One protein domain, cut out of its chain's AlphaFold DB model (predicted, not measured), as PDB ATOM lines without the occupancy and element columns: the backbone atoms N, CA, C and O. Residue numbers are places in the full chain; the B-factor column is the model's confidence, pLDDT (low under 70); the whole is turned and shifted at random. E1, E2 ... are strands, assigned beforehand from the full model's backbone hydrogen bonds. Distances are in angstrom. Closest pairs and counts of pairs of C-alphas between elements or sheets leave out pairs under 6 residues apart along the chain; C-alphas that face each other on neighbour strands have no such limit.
ATOM      1  N   SER A  10      20.205 -22.176 -12.812       88.44
ATOM      2  CA  SER A  10      19.230 -23.023 -13.495       88.44
ATOM      3  C   SER A  10      18.782 -24.150 -12.571       88.44
ATOM      4  O   SER A  10      19.606 -24.799 -11.930       88.44
ATOM      5  N   PHE A  11      17.472 -24.389 -12.524       86.25
ATOM      6  CA  PHE A  11      16.873 -25.529 -11.824       86.25
ATOM      7  C   PHE A  11      16.617 -26.725 -12.758       86.25
ATOM      8  O   PHE A  11      16.036 -27.721 -12.335       86.25
ATOM      9  N   GLY A  12      17.042 -26.635 -14.022       86.94
ATOM     10  CA  GLY A  12      16.792 -27.628 -15.063       86.94
ATOM     11  C   GLY A  12      16.624 -26.987 -16.442       86.94
ATOM     12  O   GLY A  12      16.489 -25.770 -16.563       86.94
ATOM     13  N   GLU A  13      16.648 -27.824 -17.482       87.56
ATOM     14  CA  GLU A  13      16.303 -27.451 -18.870       87.56
ATOM     15  C   GLU A  13      17.180 -26.351 -19.501       87.56
ATOM     16  O   GLU A  13      16.833 -25.799 -20.535       87.56
ATOM     17  N   GLY A  14      18.329 -26.023 -18.901       86.94
ATOM     18  CA  GLY A  14      19.222 -24.972 -19.407       86.94
ATOM     19  C   GLY A  14      18.703 -23.547 -19.191       86.94
ATOM     20  O   GLY A  14      19.337 -22.597 -19.648       86.94
ATOM     21  N   ARG A  15      17.591 -23.380 -18.463       92.75
ATOM     22  CA  ARG A  15      16.953 -22.084 -18.215       92.75
ATOM     23  C   ARG A  15      17.449 -21.463 -16.915       92.75
ATOM     24  O   ARG A  15      17.289 -22.052 -15.847       92.75
ATOM     25  N   PHE A  16      18.042 -20.279 -17.004       94.56
ATOM     26  CA  PHE A  16      18.644 -19.546 -15.895       94.56
ATOM     27  C   PHE A  16      17.734 -18.421 -15.413       94.56
ATOM     28  O   PHE A  16      17.166 -17.669 -16.210       94.56
ATOM     29  N   ILE A  17      17.624 -18.281 -14.094       94.25
ATOM     30  CA  ILE A  17      16.857 -17.221 -13.444       94.25
ATOM     31  C   ILE A  17      17.853 -16.239 -12.817       94.25
ATOM     32  O   ILE A  17      18.585 -16.630 -11.900       94.25
ATOM     33  N   PRO A  18      17.924 -14.985 -13.299       93.25
ATOM     34  CA  PRO A  18      18.783 -13.983 -12.690       93.25
ATOM     35  C   PRO A  18      18.222 -13.527 -11.331       93.25
ATOM     36  O   PRO A  18      17.001 -13.497 -11.141       93.25
ATOM     37  N   PRO A  19      19.083 -13.152 -10.367       92.88
ATOM     38  CA  PRO A  19      18.637 -12.501  -9.138       92.88
ATOM     39  C   PRO A  19      18.088 -11.086  -9.418       92.88
ATOM     40  O   PRO A  19      18.403 -10.508 -10.456       92.88
ATOM     41  N   PRO A  20      17.328 -10.465  -8.491       92.69
ATOM     42  CA  PRO A  20      16.648  -9.183  -8.733       92.69
ATOM     43  C   PRO A  20      17.557  -8.015  -9.151       92.69
ATOM     44  O   PRO A  20      17.116  -7.111  -9.859       92.69
ATOM     45  N   GLN A  21      18.817  -8.016  -8.708       93.31
ATOM     46  CA  GLN A  21      19.808  -6.993  -9.058       93.31
ATOM     47  C   GLN A  21      20.469  -7.186 -10.435       93.31
ATOM     48  O   GLN A  21      21.195  -6.296 -10.880       93.31
ATOM     49  N   MET A  22      20.224  -8.318 -11.100       94.25
ATOM     50  CA  MET A  22      20.802  -8.675 -12.395       94.25
ATOM     51  C   MET A  22      19.709  -8.719 -13.470       94.25
ATOM     52  O   MET A  22      18.621  -9.249 -13.259       94.25
ATOM     53  N   ARG A  23      20.000  -8.193 -14.657       95.38
ATOM     54  CA  ARG A  23      19.156  -8.313 -15.849       95.38
ATOM     55  C   ARG A  23      19.982  -8.770 -17.038       95.38
ATOM     56  O   ARG A  23      21.085  -8.277 -17.251       95.38
ATOM     57  N   VAL A  24      19.412  -9.675 -17.825       95.88
ATOM     58  CA  VAL A  24      19.972 -10.107 -19.109       95.88
ATOM     59  C   VAL A  24      19.115  -9.531 -20.222       95.88
ATOM     60  O   VAL A  24      17.889  -9.587 -20.155       95.88
ATOM     61  N   LEU A  25      19.759  -8.930 -21.215       97.44
ATOM     62  CA  LEU A  25      19.102  -8.209 -22.295       97.44
ATOM     63  C   LEU A  25      19.539  -8.781 -23.652       97.44
ATOM     64  O   LEU A  25      20.736  -9.012 -23.849       97.44
ATOM     65  N   PRO A  26      18.600  -8.991 -24.591       97.88
ATOM     66  CA  PRO A  26      18.913  -9.500 -25.920       97.88
ATOM     67  C   PRO A  26      19.461  -8.373 -26.808       97.88
ATOM     68  O   PRO A  26      18.758  -7.419 -27.136       97.88
ATOM     69  N   ARG A  27      20.721  -8.479 -27.221       97.44
ATOM     70  CA  ARG A  27      21.381  -7.561 -28.160       97.44
ATOM     71  C   ARG A  27      21.449  -8.202 -29.546       97.44
ATOM     72  O   ARG A  27      21.682  -9.409 -29.643       97.44
ATOM     73  N   SER A  28      21.298  -7.413 -30.612       96.38
ATOM     74  CA  SER A  28      21.549  -7.916 -31.970       96.38
ATOM     75  C   SER A  28      22.983  -8.474 -32.078       96.38
ATOM     76  O   SER A  28      23.932  -7.831 -31.610       96.38
ATOM     77  N   PRO A  29      23.161  -9.678 -32.655       92.44
ATOM     78  CA  PRO A  29      24.486 -10.208 -32.971       92.44
ATOM     79  C   PRO A  29      25.255  -9.366 -34.003       92.44
ATOM     80  O   PRO A  29      26.483  -9.338 -33.970       92.44
ATOM     81  N   GLU A  30      24.551  -8.671 -34.898       92.94
ATOM     82  CA  GLU A  30      25.110  -7.931 -36.032       92.94
ATOM     83  C   GLU A  30      25.348  -6.448 -35.717       92.94
ATOM     84  O   GLU A  30      26.318  -5.863 -36.204       92.94
ATOM     85  N   ASN A  31      24.484  -5.834 -34.900       94.19
ATOM     86  CA  ASN A  31      24.590  -4.434 -34.502       94.19
ATOM     87  C   ASN A  31      24.543  -4.282 -32.969       94.19
ATOM     88  O   ASN A  31      23.480  -4.405 -32.358       94.19
ATOM     89  N   PRO A  32      25.662  -3.925 -32.311       91.12
ATOM     90  CA  PRO A  32      25.715  -3.857 -30.855       91.12
ATOM     91  C   PRO A  32      24.893  -2.714 -30.237       91.12
ATOM     92  O   PRO A  32      24.740  -2.687 -29.015       91.12
ATOM     93  N   LEU A  33      24.400  -1.772 -31.049       94.81
ATOM     94  CA  LEU A  33      23.565  -0.648 -30.618       94.81
ATOM     95  C   LEU A  33      22.061  -0.923 -30.774       94.81
ATOM     96  O   LEU A  33      21.250  -0.057 -30.447       94.81
ATOM     97  N   GLU A  34      21.688  -2.111 -31.252       96.81
ATOM     98  CA  GLU A  34      20.300  -2.521 -31.439       96.81
ATOM     99  C   GLU A  34      19.903  -3.644 -30.478       96.81
ATOM    100  O   GLU A  34      20.675  -4.558 -30.161       96.81
ATOM    101  N   TRP A  35      18.652  -3.583 -30.025       96.19
ATOM    102  CA  TRP A  35      18.032  -4.655 -29.259       96.19
ATOM    103  C   TRP A  35      17.522  -5.732 -30.208       96.19
ATOM    104  O   TRP A  35      16.859  -5.432 -31.200       96.19
ATOM    105  N   ALA A  36      17.789  -6.988 -29.871       97.19
ATOM    106  CA  ALA A  36      17.099  -8.105 -30.495       97.19
ATOM    107  C   ALA A  36      15.729  -8.311 -29.828       97.19
ATOM    108  O   ALA A  36      15.461  -7.820 -28.729       97.19
ATOM    109  N   GLY A  37      14.845  -9.047 -30.500       97.19
ATOM    110  CA  GLY A  37      13.557  -9.414 -29.925       97.19
ATOM    111  C   GLY A  37      13.725 -10.350 -28.729       97.19
ATOM    112  O   GLY A  37      14.643 -11.178 -28.693       97.19
ATOM    113  N   LEU A  38      12.799 -10.273 -27.774       97.69
ATOM    114  CA  LEU A  38      12.632 -11.357 -26.811       97.69
ATOM    115  C   LEU A  38      12.356 -12.659 -27.562       97.69
ATOM    116  O   LEU A  38      11.827 -12.674 -28.671       97.69
ATOM    117  N   GLU A  39      12.772 -13.754 -26.950       96.88
ATOM    118  CA  GLU A  39      12.623 -15.099 -27.476       96.88
ATOM    119  C   GLU A  39      13.294 -15.387 -28.837       96.88
ATOM    120  O   GLU A  39      13.075 -16.446 -29.436       96.88
ATOM    121  N   SER A  40      14.174 -14.498 -29.296       96.19
ATOM    122  CA  SER A  40      15.009 -14.702 -30.480       96.19
ATOM    123  C   SER A  40      16.434 -15.129 -30.108       96.19
ATOM    124  O   SER A  40      16.845 -15.018 -28.951       96.19
ATOM    125  N   HIS A  41      17.183 -15.633 -31.093       94.94
ATOM    126  CA  HIS A  41      18.624 -15.838 -30.948       94.94
ATOM    127  C   HIS A  41      19.307 -14.471 -30.891       94.94
ATOM    128  O   HIS A  41      19.223 -13.696 -31.842       94.94
ATOM    129  N   ALA A  42      19.971 -14.182 -29.779       96.56
ATOM    130  CA  ALA A  42      20.552 -12.878 -29.509       96.56
ATOM    131  C   ALA A  42      21.893 -13.010 -28.790       96.56
ATOM    132  O   ALA A  42      22.127 -13.966 -28.048       96.56
ATOM    133  N   ALA A  43      22.763 -12.020 -28.967       95.94
ATOM    134  CA  ALA A  43      23.907 -11.866 -28.083       95.94
ATOM    135  C   ALA A  43      23.422 -11.394 -26.702       95.94
ATOM    136  O   ALA A  43      22.464 -10.624 -26.607       95.94
ATOM    137  N   LEU A  44      24.078 -11.832 -25.632       95.88
ATOM    138  CA  LEU A  44      23.655 -11.497 -24.274       95.88
ATOM    139  C   LEU A  44      24.406 -10.277 -23.730       95.88
ATOM    140  O   LEU A  44      25.630 -10.265 -23.601       95.88
ATOM    141  N   ASN A  45      23.645  -9.254 -23.347       96.00
ATOM    142  CA  ASN A  45      24.134  -8.187 -22.483       96.00
ATOM    143  C   ASN A  45      23.690  -8.453 -21.045       96.00
ATOM    144  O   ASN A  45      22.548  -8.842 -20.807       96.00
ATOM    145  N   ILE A  46      24.569  -8.197 -20.083       94.75
ATOM    146  CA  ILE A  46      24.311  -8.374 -18.655       94.75
ATOM    147  C   ILE A  46      24.433  -7.020 -17.961       94.75
ATOM    148  O   ILE A  46      25.428  -6.314 -18.116       94.75
ATOM    149  N   VAL A  47      23.415  -6.688 -17.173       94.81
ATOM    150  CA  VAL A  47      23.420  -5.572 -16.231       94.81
ATOM    151  C   VAL A  47      23.350  -6.149 -14.826       94.81
ATOM    152  O   VAL A  47      22.317  -6.695 -14.460       94.81
ATOM    153  N   ASP A  48      24.413  -6.031 -14.038       93.81
ATOM    154  CA  ASP A  48      24.471  -6.510 -12.654       93.81
ATOM    155  C   ASP A  48      24.841  -5.378 -11.695       93.81
ATOM    156  O   ASP A  48      25.997  -4.965 -11.597       93.81
ATOM    157  N   LEU A  49      23.848  -4.894 -10.951       92.25
ATOM    158  CA  LEU A  49      24.037  -3.788 -10.015       92.25
ATOM    159  C   LEU A  49      24.777  -4.194  -8.733       92.25
ATOM    160  O   LEU A  49      25.225  -3.307  -8.011       92.25
ATOM    161  N   ALA A  50      24.974  -5.490  -8.454       91.06
ATOM    162  CA  ALA A  50      25.895  -5.900  -7.388       91.06
ATOM    163  C   ALA A  50      27.353  -5.524  -7.711       91.06
ATOM    164  O   ALA A  50      28.163  -5.388  -6.799       91.06
ATOM    165  N   ASN A  51      27.668  -5.295  -8.991       89.88
ATOM    166  CA  ASN A  51      28.981  -4.862  -9.470       89.88
ATOM    167  C   ASN A  51      29.027  -3.349  -9.756       89.88
ATOM    168  O   ASN A  51      29.805  -2.906 -10.599       89.88
ATOM    169  N   ALA A  52      28.189  -2.543  -9.090       90.25
ATOM    170  CA  ALA A  52      28.133  -1.091  -9.298       90.25
ATOM    171  C   ALA A  52      29.484  -0.388  -9.058       90.25
ATOM    172  O   ALA A  52      29.815   0.544  -9.786       90.25
ATOM    173  N   ASP A  53      30.277  -0.875  -8.099       91.12
ATOM    174  CA  ASP A  53      31.626  -0.365  -7.807       91.12
ATOM    175  C   ASP A  53      32.722  -0.993  -8.696       91.12
ATOM    176  O   ASP A  53      33.913  -0.744  -8.508       91.12
ATOM    177  N   SER A  54      32.338  -1.835  -9.663       88.50
ATOM    178  CA  SER A  54      33.238  -2.458 -10.635       88.50
ATOM    179  C   SER A  54      32.659  -2.383 -12.057       88.50
ATOM    180  O   SER A  54      32.497  -1.291 -12.601       88.50
ATOM    181  N   CYS A  55      32.380  -3.521 -12.699       89.94
ATOM    182  CA  CYS A  55      31.820  -3.588 -14.046       89.94
ATOM    183  C   CYS A  55      30.374  -4.096 -14.001       89.94
ATOM    184  O   CYS A  55      30.114  -5.298 -14.039       89.94
ATOM    185  N   ALA A  56      29.428  -3.160 -13.931       91.94
ATOM    186  CA  ALA A  56      28.002  -3.473 -13.890       91.94
ATOM    187  C   ALA A  56      27.393  -3.786 -15.265       91.94
ATOM    188  O   ALA A  56      26.319  -4.375 -15.327       91.94
ATOM    189  N   PHE A  57      28.044  -3.387 -16.362       93.75
ATOM    190  CA  PHE A  57      27.509  -3.507 -17.720       93.75
ATOM    191  C   PHE A  57      28.472  -4.311 -18.587       93.75
ATOM    192  O   PHE A  57      29.562  -3.843 -18.913       93.75
ATOM    193  N   LEU A  58      28.056  -5.510 -18.977       91.75
ATOM    194  CA  LEU A  58      28.855  -6.425 -19.781       91.75
ATOM    195  C   LEU A  58      28.128  -6.731 -21.082       91.75
ATOM    196  O   LEU A  58      26.985  -7.181 -21.076       91.75
ATOM    197  N   ALA A  59      28.816  -6.532 -22.198       93.75
ATOM    198  CA  ALA A  59      28.409  -7.092 -23.477       93.75
ATOM    199  C   ALA A  59      29.187  -8.389 -23.687       93.75
ATOM    200  O   ALA A  59      30.382  -8.347 -23.990       93.75
ATOM    201  N   THR A  60      28.544  -9.538 -23.474       91.44
ATOM    202  CA  THR A  60      29.221 -10.822 -23.652       91.44
ATOM    203  C   THR A  60      29.178 -11.245 -25.120       91.44
ATOM    204  O   THR A  60      28.432 -10.708 -25.946       91.44
ATOM    205  N   ALA A  61      30.030 -12.205 -25.465       91.12
ATOM    206  CA  ALA A  61      29.960 -12.898 -26.748       91.12
ATOM    207  C   ALA A  61      29.208 -14.231 -26.614       91.12
ATOM    208  O   ALA A  61      29.470 -15.162 -27.374       91.12
ATOM    209  N   ASP A  62      28.309 -14.338 -25.632       92.00
ATOM    210  CA  ASP A  62      27.423 -15.488 -25.489       92.00
ATOM    211  C   ASP A  62      26.198 -15.292 -26.378       92.00
ATOM    212  O   ASP A  62      25.591 -14.218 -26.398       92.00
ATOM    213  N   LEU A  63      25.851 -16.343 -27.112       93.50
ATOM    214  CA  LEU A  63      24.608 -16.445 -27.855       93.50
ATOM    215  C   LEU A  63      23.568 -17.096 -26.947       93.50
ATOM    216  O   LEU A  63      23.840 -18.114 -26.308       93.50
ATOM    217  N   GLY A  64      22.372 -16.532 -26.902       94.75
ATOM    218  CA  GLY A  64      21.318 -16.999 -26.024       94.75
ATOM    219  C   GLY A  64      19.935 -16.530 -26.438       94.75
ATOM    220  O   GLY A  64      19.738 -15.965 -27.513       94.75
ATOM    221  N   LYS A  65      18.979 -16.779 -25.546       96.62
ATOM    222  CA  LYS A  65      17.576 -16.393 -25.693       96.62
ATOM    223  C   LYS A  65      17.097 -15.798 -24.374       96.62
ATOM    224  O   LYS A  65      17.240 -16.436 -23.336       96.62
ATOM    225  N   VAL A  66      16.539 -14.589 -24.409       97.69
ATOM    226  CA  VAL A  66      15.936 -13.936 -23.235       97.69
ATOM    227  C   VAL A  66      14.421 -14.047 -23.338       97.69
ATOM    228  O   VAL A  66      13.848 -13.694 -24.366       97.69
ATOM    229  N   PHE A  67      13.776 -14.541 -22.288       97.50
ATOM    230  CA  PHE A  67      12.329 -14.743 -22.240       97.50
ATOM    231  C   PHE A  67      11.612 -13.550 -21.608       97.50
ATOM    232  O   PHE A  67      12.209 -12.771 -20.864       97.50
ATOM    233  N   GLU A  68      10.302 -13.442 -21.838       96.81
ATOM    234  CA  GLU A  68       9.476 -12.343 -21.311       96.81
ATOM    235  C   GLU A  68       9.534 -12.198 -19.784       96.81
ATOM    236  O   GLU A  68       9.479 -11.089 -19.257       96.81
ATOM    237  N   ASN A  69       9.705 -13.304 -19.059       95.25
ATOM    238  CA  ASN A  69       9.822 -13.304 -17.599       95.25
ATOM    239  C   ASN A  69      11.232 -12.944 -17.081       95.25
ATOM    240  O   ASN A  69      11.489 -13.081 -15.886       95.25
ATOM    241  N   GLY A  70      12.161 -12.546 -17.957       95.19
ATOM    242  CA  GLY A  70      13.534 -12.165 -17.611       95.19
ATOM    243  C   GLY A  70      14.498 -13.332 -17.376       95.19
ATOM    244  O   GLY A  70      15.688 -13.098 -17.173       95.19
ATOM    245  N   SER A  71      14.021 -14.581 -17.423       95.81
ATOM    246  CA  SER A  71      14.916 -15.745 -17.495       95.81
ATOM    247  C   SER A  71      15.582 -15.830 -18.867       95.81
ATOM    248  O   SER A  71      15.132 -15.203 -19.829       95.81
ATOM    249  N   PHE A  72      16.652 -16.612 -18.968       96.50
ATOM    250  CA  PHE A  72      17.401 -16.741 -20.213       96.50
ATOM    251  C   PHE A  72      18.047 -18.118 -20.362       96.50
ATOM    252  O   PHE A  72      18.196 -18.861 -19.396       96.50
ATOM    253  N   GLU A  73      18.444 -18.438 -21.585       94.81
ATOM    254  CA  GLU A  73      19.238 -19.614 -21.939       94.81
ATOM    255  C   GLU A  73      20.544 -19.172 -22.596       94.81
ATOM    256  O   GLU A  73      20.580 -18.167 -23.312       94.81
ATOM    257  N   VAL A  74      21.606 -19.947 -22.377       93.00
ATOM    258  CA  VAL A  74      22.883 -19.802 -23.083       93.00
ATOM    259  C   VAL A  74      22.983 -20.938 -24.093       93.00
ATOM    260  O   VAL A  74      23.054 -22.104 -23.718       93.00
ATOM    261  N   LEU A  75      22.966 -20.585 -25.375       91.44
ATOM    262  CA  LEU A  75      22.982 -21.521 -26.501       91.44
ATOM    263  C   LEU A  75      24.404 -21.803 -26.991       91.44
ATOM    264  O   LEU A  75      24.663 -22.847 -27.582       91.44
ATOM    265  N   GLY A  76      25.332 -20.876 -26.753       88.25
ATOM    266  CA  GLY A  76      26.721 -21.015 -27.162       88.25
ATOM    267  C   GLY A  76      27.450 -19.681 -27.180       88.25
ATOM    268  O   GLY A  76      27.147 -18.773 -26.410       88.25
ATOM    269  N   ARG A  77      28.426 -19.565 -28.079       87.44
ATOM    270  CA  ARG A  77      29.253 -18.371 -28.274       87.44
ATOM    271  C   ARG A  77      29.081 -17.847 -29.693       87.44
ATOM    272  O   ARG A  77      28.826 -18.630 -30.604       87.44
TER     273      ARG A  77
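What this domain is: This is residues 10 to 77 of the 91 residues of an uncharacterized protein of Cryomorphaceae bacterium (UniProt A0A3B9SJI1). One strongly twisted antiparallel sheet folds over at a sharp bend in E4, with Val 66 of E4 and Phe 72 of E5 coming back near E2 of the E2 and E3 hairpin, while edge strand E1 stays apart from that hairpin. That hairpin's long loop, residues 28 to 41, lies at one end. The 68 printed residues, under half in named elements, hold five strands, E1 to E5, in sheet order E1 E5 E4 E3 E2, and no named helix: all strand. The whole is compact, radius of gyration of the C-alphas 11.5 A, spanning 31 by 31 by 20 A.

How they stand to each other: Edge strand E1, residues 15 to 17, neighbours E5, residues 72 to 77; N 16 and O 72 are 2.8 A apart, within hydrogen-bond range. E2, residues 22 to 27, E3, residues 42 to 48, E4, residues 57 to 66, and E5 form a meander, each the antiparallel neighbour of the one before. Also within range are N 25 and O 45, N 46 and O 58, and N 75 and O 63, each 2.8 A. E4 bends by 110 degrees at residue 63. E1 and E2 are apart.

Where its parts are: E1 begins at C-alpha 15 (16.953, -22.084, -18.215) and measures 6.8 A; E2 15.8 A, E3 18.4 A, E4 16.5 A. E5, 14.4 A, ends at C-alpha 77 (29.253, -18.371, -28.274).

The domain as a whole: The farthest C-alphas, Glu 13 and Asp 53, are 33.0 A apart. The printed part has no cut; the E2 to E3 link is long. No printed residue is under 70 in pLDDT.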